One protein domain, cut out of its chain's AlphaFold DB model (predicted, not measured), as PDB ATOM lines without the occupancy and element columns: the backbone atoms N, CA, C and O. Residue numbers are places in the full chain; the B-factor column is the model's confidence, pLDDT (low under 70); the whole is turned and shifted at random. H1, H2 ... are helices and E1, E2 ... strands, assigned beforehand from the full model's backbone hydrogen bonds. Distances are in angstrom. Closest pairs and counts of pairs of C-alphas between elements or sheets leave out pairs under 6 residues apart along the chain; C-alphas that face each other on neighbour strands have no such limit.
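Overview. This is residues 2 to 70 of the 233 residues of an uncharacterized protein of Hyaloscypha bicolor E (UniProt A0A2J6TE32). There is little regular structure here: an elongated run of loops with a tiny two-strand hairpin, E1 and E2, in its middle, helix H1 at one end and the first printed residues at the other. The printed part has 69 residues, with E1, E2 and H1 in that order and 18 residues in named elements. The class is mixed, the sheet antiparallel, and the whole loose, with a radius of gyration of the C-alphas of 14.5 A and spans of 46 by 24 by 19 A.

Arrangement. Look past residues 2 to 30 to E1, residues 31 to 33, which forms an antiparallel hairpin with E2, residues 54 to 56, at 152 degrees; N 31 and O 56 are 2.9 A apart, within hydrogen-bond range. In H1, residues 58 to 69, every O i to N i+4 pair is within that range. The closest C-alphas of E1 and H1, Ile 31 and Asn 58, are 6.8 A apart.

Along the chain. Find C-alpha 31 at (201.718, 163.721, 181.466); E1 and E2 are each 6.5 A long. H1 runs 16.1 A to C-alpha 69 at (216.957, 162.131, 169.544).

Size, cuts and confidence. The printed part has no cut. E1 to E2 is a long link, 20 residues. Residues 2 to 13 have pLDDT under 70.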
ATOM      1  N   THR A   2     181.297 180.919 189.657       35.25
ATOM      2  CA  THR A   2     182.330 181.907 189.981       35.25
ATOM      3  C   THR A   2     183.645 181.389 189.409       35.25
ATOM      4  O   THR A   2     184.093 180.322 189.815       35.25
ATOM      5  N   ASN A   3     184.205 182.092 188.421       35.75
ATOM      6  CA  ASN A   3     185.569 181.853 187.944       35.75
ATOM      7  C   ASN A   3     186.519 182.282 189.063       35.75
ATOM      8  O   ASN A   3     186.688 183.481 189.289       35.75
ATOM      9  N   TRP A   4     187.072 181.313 189.786       39.81
ATOM     10  CA  TRP A   4     188.154 181.554 190.728       39.81
ATOM     11  C   TRP A   4     189.466 181.487 189.954       39.81
ATOM     12  O   TRP A   4     189.737 180.532 189.230       39.81
ATOM     13  N   ASP A   5     190.231 182.560 190.056       48.44
ATOM     14  CA  ASP A   5     191.503 182.753 189.371       48.44
ATOM     15  C   ASP A   5     192.586 182.123 190.252       48.44
ATOM     16  O   ASP A   5     193.049 182.717 191.225       48.44
ATOM     17  N   ILE A   6     192.857 180.841 190.011       52.72
ATOM     18  CA  ILE A   6     193.804 180.042 190.794       52.72
ATOM     19  C   ILE A   6     195.191 180.262 190.220       52.72
ATOM     20  O   ILE A   6     195.443 179.974 189.046       52.72
ATOM     21  N   THR A   7     196.091 180.764 191.062       54.78
ATOM     22  CA  THR A   7     197.452 181.106 190.651       54.78
ATOM     23  C   THR A   7     198.470 180.184 191.302       54.78
ATOM     24  O   THR A   7     198.434 179.851 192.484       54.78
ATOM     25  N   ASP A   8     199.425 179.763 190.497       50.44
ATOM     26  CA  ASP A   8     200.621 179.031 190.868       50.44
ATOM     27  C   ASP A   8     201.703 180.012 191.353       50.44
ATOM     28  O   ASP A   8     202.756 180.148 190.740       50.44
ATOM     29  N   ALA A   9     201.461 180.763 192.434       52.66
ATOM     30  CA  ALA A   9     202.392 181.812 192.864       52.66
ATOM     31  C   ALA A   9     203.092 181.513 194.200       52.66
ATOM     32  O   ALA A   9     202.476 181.625 195.248       52.66
ATOM     33  N   VAL A  10     204.394 181.180 194.126       52.38
ATOM     34  CA  VAL A  10     205.547 181.748 194.890       52.38
ATOM     35  C   VAL A  10     206.871 181.232 194.275       52.38
ATOM     36  O   VAL A  10     207.876 181.942 194.282       52.38
ATOM     37  N   TYR A  11     206.885 180.040 193.667       47.38
ATOM     38  CA  TYR A  11     208.086 179.448 193.060       47.38
ATOM     39  C   TYR A  11     208.070 179.565 191.530       47.38
ATOM     40  O   TYR A  11     207.198 179.011 190.869       47.38
ATOM     41  N   THR A  12     209.060 180.250 190.948       58.00
ATOM     42  CA  THR A  12     209.225 180.358 189.482       58.00
ATOM     43  C   THR A  12     209.718 179.061 188.836       58.00
ATOM     44  O   THR A  12     209.706 178.934 187.612       58.00
ATOM     45  N   ASN A  13     210.154 178.096 189.646       65.31
ATOM     46  CA  ASN A  13     210.581 176.773 189.226       65.31
ATOM     47  C   ASN A  13     210.175 175.716 190.261       65.31
ATOM     48  O   ASN A  13     210.364 175.879 191.463       65.31
ATOM     49  N   TRP A  14     209.628 174.604 189.789       78.62
ATOM     50  CA  TRP A  14     209.326 173.447 190.621       78.62
ATOM     51  C   TRP A  14     209.493 172.173 189.791       78.62
ATOM     52  O   TRP A  14     209.376 172.202 188.565       78.62
ATOM     53  N   THR A  15     209.803 171.066 190.464       81.38
ATOM     54  CA  THR A  15     209.985 169.757 189.830       81.38
ATOM     55  C   THR A  15     208.975 168.790 190.419       81.38
ATOM     56  O   THR A  15     209.004 168.521 191.620       81.38
ATOM     57  N   ASP A  16     208.099 168.259 189.573       83.19
ATOM     58  CA  ASP A  16     207.206 167.169 189.949       83.19
ATOM     59  C   ASP A  16     207.997 165.855 189.998       83.19
ATOM     60  O   ASP A  16     208.612 165.456 189.008       83.19
ATOM     61  N   SER A  17     208.006 165.192 191.154       84.44
ATOM     62  CA  SER A  17     208.649 163.879 191.344       84.44
ATOM     63  C   SER A  17     207.639 162.730 191.395       84.44
ATOM     64  O   SER A  17     207.998 161.596 191.714       84.44
ATOM     65  N   SER A  18     206.365 163.004 191.106       84.44
ATOM     66  CA  SER A  18     205.332 161.977 191.056       84.44
ATOM     67  C   SER A  18     205.532 161.038 189.865       84.44
ATOM     68  O   SER A  18     205.982 161.434 188.790       84.44
ATOM     69  N   ASN A  19     205.114 159.778 190.021       83.62
ATOM     70  CA  ASN A  19     205.155 158.778 188.944       83.62
ATOM     71  C   ASN A  19     204.393 159.217 187.678       83.62
ATOM     72  O   ASN A  19     204.714 158.747 186.592       83.62
ATOM     73  N   PHE A  20     203.414 160.121 187.804       81.62
ATOM     74  CA  PHE A  20     202.630 160.662 186.688       81.62
ATOM     75  C   PHE A  20     203.371 161.736 185.882       81.62
ATOM     76  O   PHE A  20     203.045 161.953 184.714       81.62
ATOM     77  N   ALA A  21     204.377 162.374 186.483       84.56
ATOM     78  CA  ALA A  21     205.253 163.330 185.817       84.56
ATOM     79  C   ALA A  21     206.447 162.665 185.114       84.56
ATOM     80  O   ALA A  21     207.086 163.272 184.249       84.56
ATOM     81  N   HIS A  22     206.758 161.412 185.462       85.88
ATOM     82  CA  HIS A  22     207.830 160.664 184.818       85.88
ATOM     83  C   HIS A  22     207.501 160.374 183.355       85.88
ATOM     84  O   HIS A  22     206.414 159.920 183.004       85.88
ATOM     85  N   THR A  23     208.486 160.612 182.490       84.56
ATOM     86  CA  THR A  23     208.343 160.390 181.053       84.56
ATOM     87  C   THR A  23     209.123 159.162 180.612       84.56
ATOM     88  O   THR A  23     210.254 158.935 181.043       84.56
ATOM     89  N   THR A  24     208.521 158.368 179.733       86.81
ATOM     90  CA  THR A  24     209.178 157.255 179.039       86.81
ATOM     91  C   THR A  24     209.243 157.534 177.541       86.81
ATOM     92  O   THR A  24     208.443 158.300 176.992       86.81
ATOM     93  N   TYR A  25     210.252 156.975 176.872       83.00
ATOM     94  CA  TYR A  25     210.420 157.171 175.435       83.00
ATOM     95  C   TYR A  25     209.247 156.552 174.667       83.00
ATOM     96  O   TYR A  25     208.932 155.378 174.866       83.00
ATOM     97  N   GLY A  26     208.604 157.340 173.802       81.81
ATOM     98  CA  GLY A  26     207.481 156.881 172.982       81.81
ATOM     99  C   GLY A  26     206.204 156.554 173.765       81.81
ATOM    100  O   GLY A  26     205.403 155.739 173.308       81.81
ATOM    101  N   GLN A  27     206.008 157.145 174.946       85.50
ATOM    102  CA  GLN A  27     204.823 156.864 175.756       85.50
ATOM    103  C   GLN A  27     203.535 157.354 175.077       85.50
ATOM    104  O   GLN A  27     203.482 158.427 174.481       85.50
ATOM    105  N   GLY A  28     202.472 156.558 175.192       85.56
ATOM    106  CA  GLY A  28     201.168 156.871 174.603       85.56
ATOM    107  C   GLY A  28     200.252 157.710 175.495       85.56
ATOM    108  O   GLY A  28     199.171 158.082 175.048       85.56
ATOM    109  N   THR A  29     200.642 157.997 176.736       89.06
ATOM    110  CA  THR A  29     199.802 158.666 177.740       89.06
ATOM    111  C   THR A  29     200.230 160.108 177.978       89.06
ATOM    112  O   THR A  29     201.418 160.436 177.917       89.06
ATOM    113  N   ASP A  30     199.253 160.968 178.255       88.31
ATOM    114  CA  ASP A  30     199.506 162.353 178.647       88.31
ATOM    115  C   ASP A  30     200.207 162.411 180.012       88.31
ATOM    116  O   ASP A  30     200.058 161.515 180.846       88.31
ATOM    117  N   ILE A  31     200.984 163.469 180.223       89.50
ATOM    118  CA  ILE A  31     201.718 163.721 181.466       89.50
ATOM    119  C   ILE A  31     200.907 164.704 182.287       89.50
ATOM    120  O   ILE A  31     200.443 165.712 181.757       89.50
ATOM    121  N   GLN A  32     200.774 164.441 183.578       88.81
ATOM    122  CA  GLN A  32     200.136 165.365 184.503       88.81
ATOM    123  C   GLN A  32     201.196 165.939 185.431       88.81
ATOM    124  O   GLN A  32     201.920 165.197 186.088       88.81
ATOM    125  N   LEU A  33     201.286 167.264 185.445       86.88
ATOM    126  CA  LEU A  33     202.144 168.026 186.336       86.88
ATOM    127  C   LEU A  33     201.262 168.660 187.401       86.88
ATOM    128  O   LEU A  33     200.423 169.505 187.081       86.88
ATOM    129  N   THR A  34     201.454 168.270 188.656       85.44
ATOM    130  CA  THR A  34     200.716 168.841 189.786       85.44
ATOM    131  C   THR A  34     201.679 169.600 190.694       85.44
ATOM    132  O   THR A  34     202.595 168.985 191.246       85.44
ATOM    133  N   PRO A  35     201.515 170.926 190.852       82.44
ATOM    134  CA  PRO A  35     202.385 171.691 191.730       82.44
ATOM    135  C   PRO A  35     202.229 171.224 193.186       82.44
ATOM    136  O   PRO A  35     201.154 170.767 193.576       82.44
ATOM    137  N   PRO A  36     203.278 171.365 194.018       79.69
ATOM    138  CA  PRO A  36     203.235 170.928 195.413       79.69
ATOM    139  C   PRO A  36     202.213 171.712 196.250       79.69
ATOM    140  O   PRO A  36     201.666 171.170 197.206       79.69
ATOM    141  N   THR A  37     201.957 172.977 195.901       79.50
ATOM    142  CA  THR A  37     200.946 173.822 196.545       79.50
ATOM    143  C   THR A  37     200.162 174.611 195.502       79.50
ATOM    144  O   THR A  37     200.753 175.209 194.602       79.50
ATOM    145  N   CYS A  38     198.843 174.630 195.665       80.88
ATOM    146  CA  CYS A  38     197.889 175.425 194.897       80.88
ATOM    147  C   CYS A  38     197.410 176.605 195.723       80.88
ATOM    148  O   CYS A  38     197.153 176.405 196.907       80.88
ATOM    149  N   TYR A  39     197.241 177.783 195.125       78.81
ATOM    150  CA  TYR A  39     196.751 178.959 195.839       78.81
ATOM    151  C   TYR A  39     195.454 179.497 195.241       78.81
ATOM    152  O   TYR A  39     195.300 179.552 194.020       78.81
ATOM    153  N   ASP A  40     194.529 179.904 196.108       76.88
ATOM    154  CA  ASP A  40     193.333 180.645 195.706       76.88
ATOM    155  C   ASP A  40     193.640 182.132 195.447       76.88
ATOM    156  O   ASP A  40     194.785 182.586 195.523       76.88
ATOM    157  N   GLN A  41     192.596 182.902 195.131       71.81
ATOM    158  CA  GLN A  41     192.683 184.347 194.886       71.81
ATOM    159  C   GLN A  41     193.216 185.143 196.092       71.81
ATOM    160  O   GLN A  41     193.722 186.250 195.909       71.81
ATOM    161  N   ASP A  42     193.134 184.583 197.300       77.19
ATOM    162  CA  ASP A  42     193.587 185.189 198.554       77.19
ATOM    163  C   ASP A  42     194.971 184.661 198.990       77.19
ATOM    164  O   ASP A  42     195.407 184.877 200.129       77.19
ATOM    165  N   ALA A  43     195.676 183.980 198.077       74.94
ATOM    166  CA  ALA A  43     196.971 183.345 198.300       74.94
ATOM    167  C   ALA A  43     196.964 182.313 199.447       74.94
ATOM    168  O   ALA A  43     197.989 182.090 200.101       74.94
ATOM    169  N   GLN A  44     195.823 181.669 199.701       80.56
ATOM    170  CA  GLN A  44     195.707 180.587 200.676       80.56
ATOM    171  C   GLN A  44     195.917 179.224 200.007       80.56
ATOM    172  O   GLN A  44     195.454 179.010 198.886       80.56
ATOM    173  N   PRO A  45     196.608 178.281 200.675       80.69
ATOM    174  CA  PRO A  45     196.848 176.959 200.123       80.69
ATOM    175  C   PRO A  45     195.544 176.152 200.032       80.69
ATOM    176  O   PRO A  45     194.886 175.892 201.041       80.69
ATOM    177  N   ILE A  46     195.203 175.702 198.827       81.88
ATOM    178  CA  ILE A  46     194.048 174.842 198.559       81.88
ATOM    179  C   ILE A  46     194.484 173.373 198.647       81.88
ATOM    180  O   ILE A  46     195.528 172.988 198.121       81.88
ATOM    181  N   SER A  47     193.680 172.539 199.316       80.06
ATOM    182  CA  SER A  47     193.930 171.088 199.421       80.06
ATOM    183  C   SER A  47     193.547 170.306 198.160       80.06
ATOM    184  O   SER A  47     194.086 169.230 197.921       80.06
ATOM    185  N   ASP A  48     192.611 170.830 197.368       80.94
ATOM    186  CA  ASP A  48     192.262 170.296 196.055       80.94
ATOM    187  C   ASP A  48     193.218 170.855 194.996       80.94
ATOM    188  O   ASP A  48     193.206 172.046 194.685       80.94
ATOM    189  N   THR A  49     194.073 169.986 194.466       75.62
ATOM    190  CA  THR A  49     195.080 170.347 193.464       75.62
ATOM    191  C   THR A  49     194.608 170.126 192.031       75.62
ATOM    192  O   THR A  49     195.359 170.421 191.100       75.62
ATOM    193  N   THR A  50     193.390 169.607 191.828       79.69
ATOM    194  CA  THR A  50     192.896 169.219 190.496       79.69
ATOM    195  C   THR A  50     192.818 170.395 189.525       79.69
ATOM    196  O   THR A  50     193.135 170.231 188.348       79.69
ATOM    197  N   GLU A  51     192.477 171.591 190.009       75.06
ATOM    198  CA  GLU A  51     192.389 172.801 189.181       75.06
ATOM    199  C   GLU A  51     193.772 173.373 188.802       75.06
ATOM    200  O   GLU A  51     193.906 174.066 187.789       75.06
ATOM    201  N   CYS A  52     194.834 173.029 189.540       76.44
ATOM    202  CA  CYS A  52     196.204 173.431 189.199       76.44
ATOM    203  C   CYS A  52     196.954 172.407 188.355       76.44
ATOM    204  O   CYS A  52     197.993 172.748 187.780       76.44
ATOM    205  N   THR A  53     196.485 171.159 188.308       83.50
ATOM    206  CA  THR A  53     197.141 170.106 187.537       83.50
ATOM    207  C   THR A  53     197.162 170.495 186.060       83.50
ATOM    208  O   THR A  53     196.131 170.711 185.422       83.50
ATOM    209  N   LYS A  54     198.365 170.590 185.493       83.00
ATOM    210  CA  LYS A  54     198.571 170.880 184.075       83.00
ATOM    211  C   LYS A  54     198.821 169.579 183.330       83.00
ATOM    212  O   LYS A  54     199.726 168.822 183.670       83.00
ATOM    213  N   THR A  55     198.048 169.348 182.278       84.62
ATOM    214  CA  THR A  55     198.220 168.179 181.414       84.62
ATOM    215  C   THR A  55     199.053 168.550 180.190       84.62
ATOM    216  O   THR A  55     198.702 169.461 179.439       84.62
ATOM    217  N   ILE A  56     200.148 167.828 179.968       84.62
ATOM    218  CA  ILE A  56     200.975 167.911 178.764       84.62
ATOM    219  C   ILE A  56     200.616 166.733 177.862       84.62
ATOM    220  O   ILE A  56     200.699 165.576 178.270       84.62
ATOM    221  N   SER A  57     200.258 167.026 176.612       85.19
ATOM    222  CA  SER A  57     199.909 165.988 175.644       85.19
ATOM    223  C   SER A  57     201.095 165.070 175.336       85.19
ATOM    224  O   SER A  57     202.217 165.536 175.102       85.19
ATOM    225  N   ASN A  58     200.820 163.771 175.222       86.00
ATOM    226  CA  ASN A  58     201.752 162.759 174.726       86.00
ATOM    227  C   ASN A  58     202.417 163.158 173.394       86.00
ATOM    228  O   ASN A  58     203.608 162.938 173.197       86.00
ATOM    229  N   ARG A  59     201.691 163.823 172.487       84.19
ATOM    230  CA  ARG A  59     202.217 164.274 171.189       84.19
ATOM    231  C   ARG A  59     203.291 165.339 171.347       84.19
ATOM    232  O   ARG A  59     204.277 165.309 170.618       84.19
ATOM    233  N   SER A  60     203.111 166.266 172.286       82.94
ATOM    234  CA  SER A  60     204.105 167.300 172.591       82.94
ATOM    235  C   SER A  60     205.369 166.679 173.174       82.94
ATOM    236  O   SER A  60     206.475 167.072 172.806       82.94
ATOM    237  N   GLN A  61     205.213 165.666 174.027       85.56
ATOM    238  CA  GLN A  61     206.339 164.924 174.578       85.56
ATOM    239  C   GLN A  61     207.078 164.117 173.499       85.56
ATOM    240  O   GLN A  61     208.297 164.230 173.409       85.56
ATOM    241  N   ILE A  62     206.372 163.389 172.629       84.38
ATOM    242  CA  ILE A  62     206.985 162.677 171.495       84.38
ATOM    243  C   ILE A  62     207.698 163.657 170.555       84.38
ATOM    244  O   ILE A  62     208.808 163.384 170.110       84.38
ATOM    245  N   ALA A  63     207.099 164.815 170.266       82.31
ATOM    246  CA  ALA A  63     207.730 165.836 169.433       82.31
ATOM    247  C   ALA A  63     209.040 166.349 170.053       82.31
ATOM    248  O   ALA A  63     210.044 166.465 169.351       82.31
ATOM    249  N   LEU A  64     209.048 166.602 171.366       83.50
ATOM    250  CA  LEU A  64     210.245 167.026 172.090       83.50
ATOM    251  C   LEU A  64     211.316 165.924 172.127       83.50
ATOM    252  O   LEU A  64     212.497 166.203 171.931       83.50
ATOM    253  N   GLN A  65     210.913 164.667 172.324       86.25
ATOM    254  CA  GLN A  65     211.825 163.525 172.270       86.25
ATOM    255  C   GLN A  65     212.452 163.384 170.887       86.25
ATOM    256  O   GLN A  65     213.673 163.370 170.791       86.25
ATOM    257  N   ASN A  66     211.643 163.388 169.825       83.81
ATOM    258  CA  ASN A  66     212.124 163.317 168.445       83.81
ATOM    259  C   ASN A  66     213.052 164.484 168.092       83.81
ATOM    260  O   ASN A  66     213.997 164.307 167.326       83.81
ATOM    261  N   PHE A  67     212.804 165.670 168.654       82.12
ATOM    262  CA  PHE A  67     213.706 166.804 168.505       82.12
ATOM    263  C   PHE A  67     215.078 166.501 169.127       82.12
ATOM    264  O   PHE A  67     216.104 166.731 168.492       82.12
ATOM    265  N   PHE A  68     215.116 165.954 170.345       84.50
ATOM    266  CA  PHE A  68     216.369 165.655 171.039       84.50
ATOM    267  C   PHE A  68     217.105 164.420 170.505       84.50
ATOM    268  O   PHE A  68     218.336 164.414 170.518       84.50
ATOM    269  N   THR A  69     216.387 163.402 170.029       86.25
ATOM    270  CA  THR A  69     216.957 162.131 169.544       86.25
ATOM    271  C   THR A  69     217.133 162.074 168.028       86.25
ATOM    272  O   THR A  69     217.486 161.027 167.496       86.25
ATOM    273  N   GLY A  70     216.840 163.156 167.303       82.25
ATOM    274  CA  GLY A  70     216.977 163.182 165.850       82.25
ATOM    275  C   GLY A  70     218.429 162.977 165.407       82.25
ATOM    276  O   GLY A  70     219.324 163.664 165.887       82.25
TER     277      GLY A  70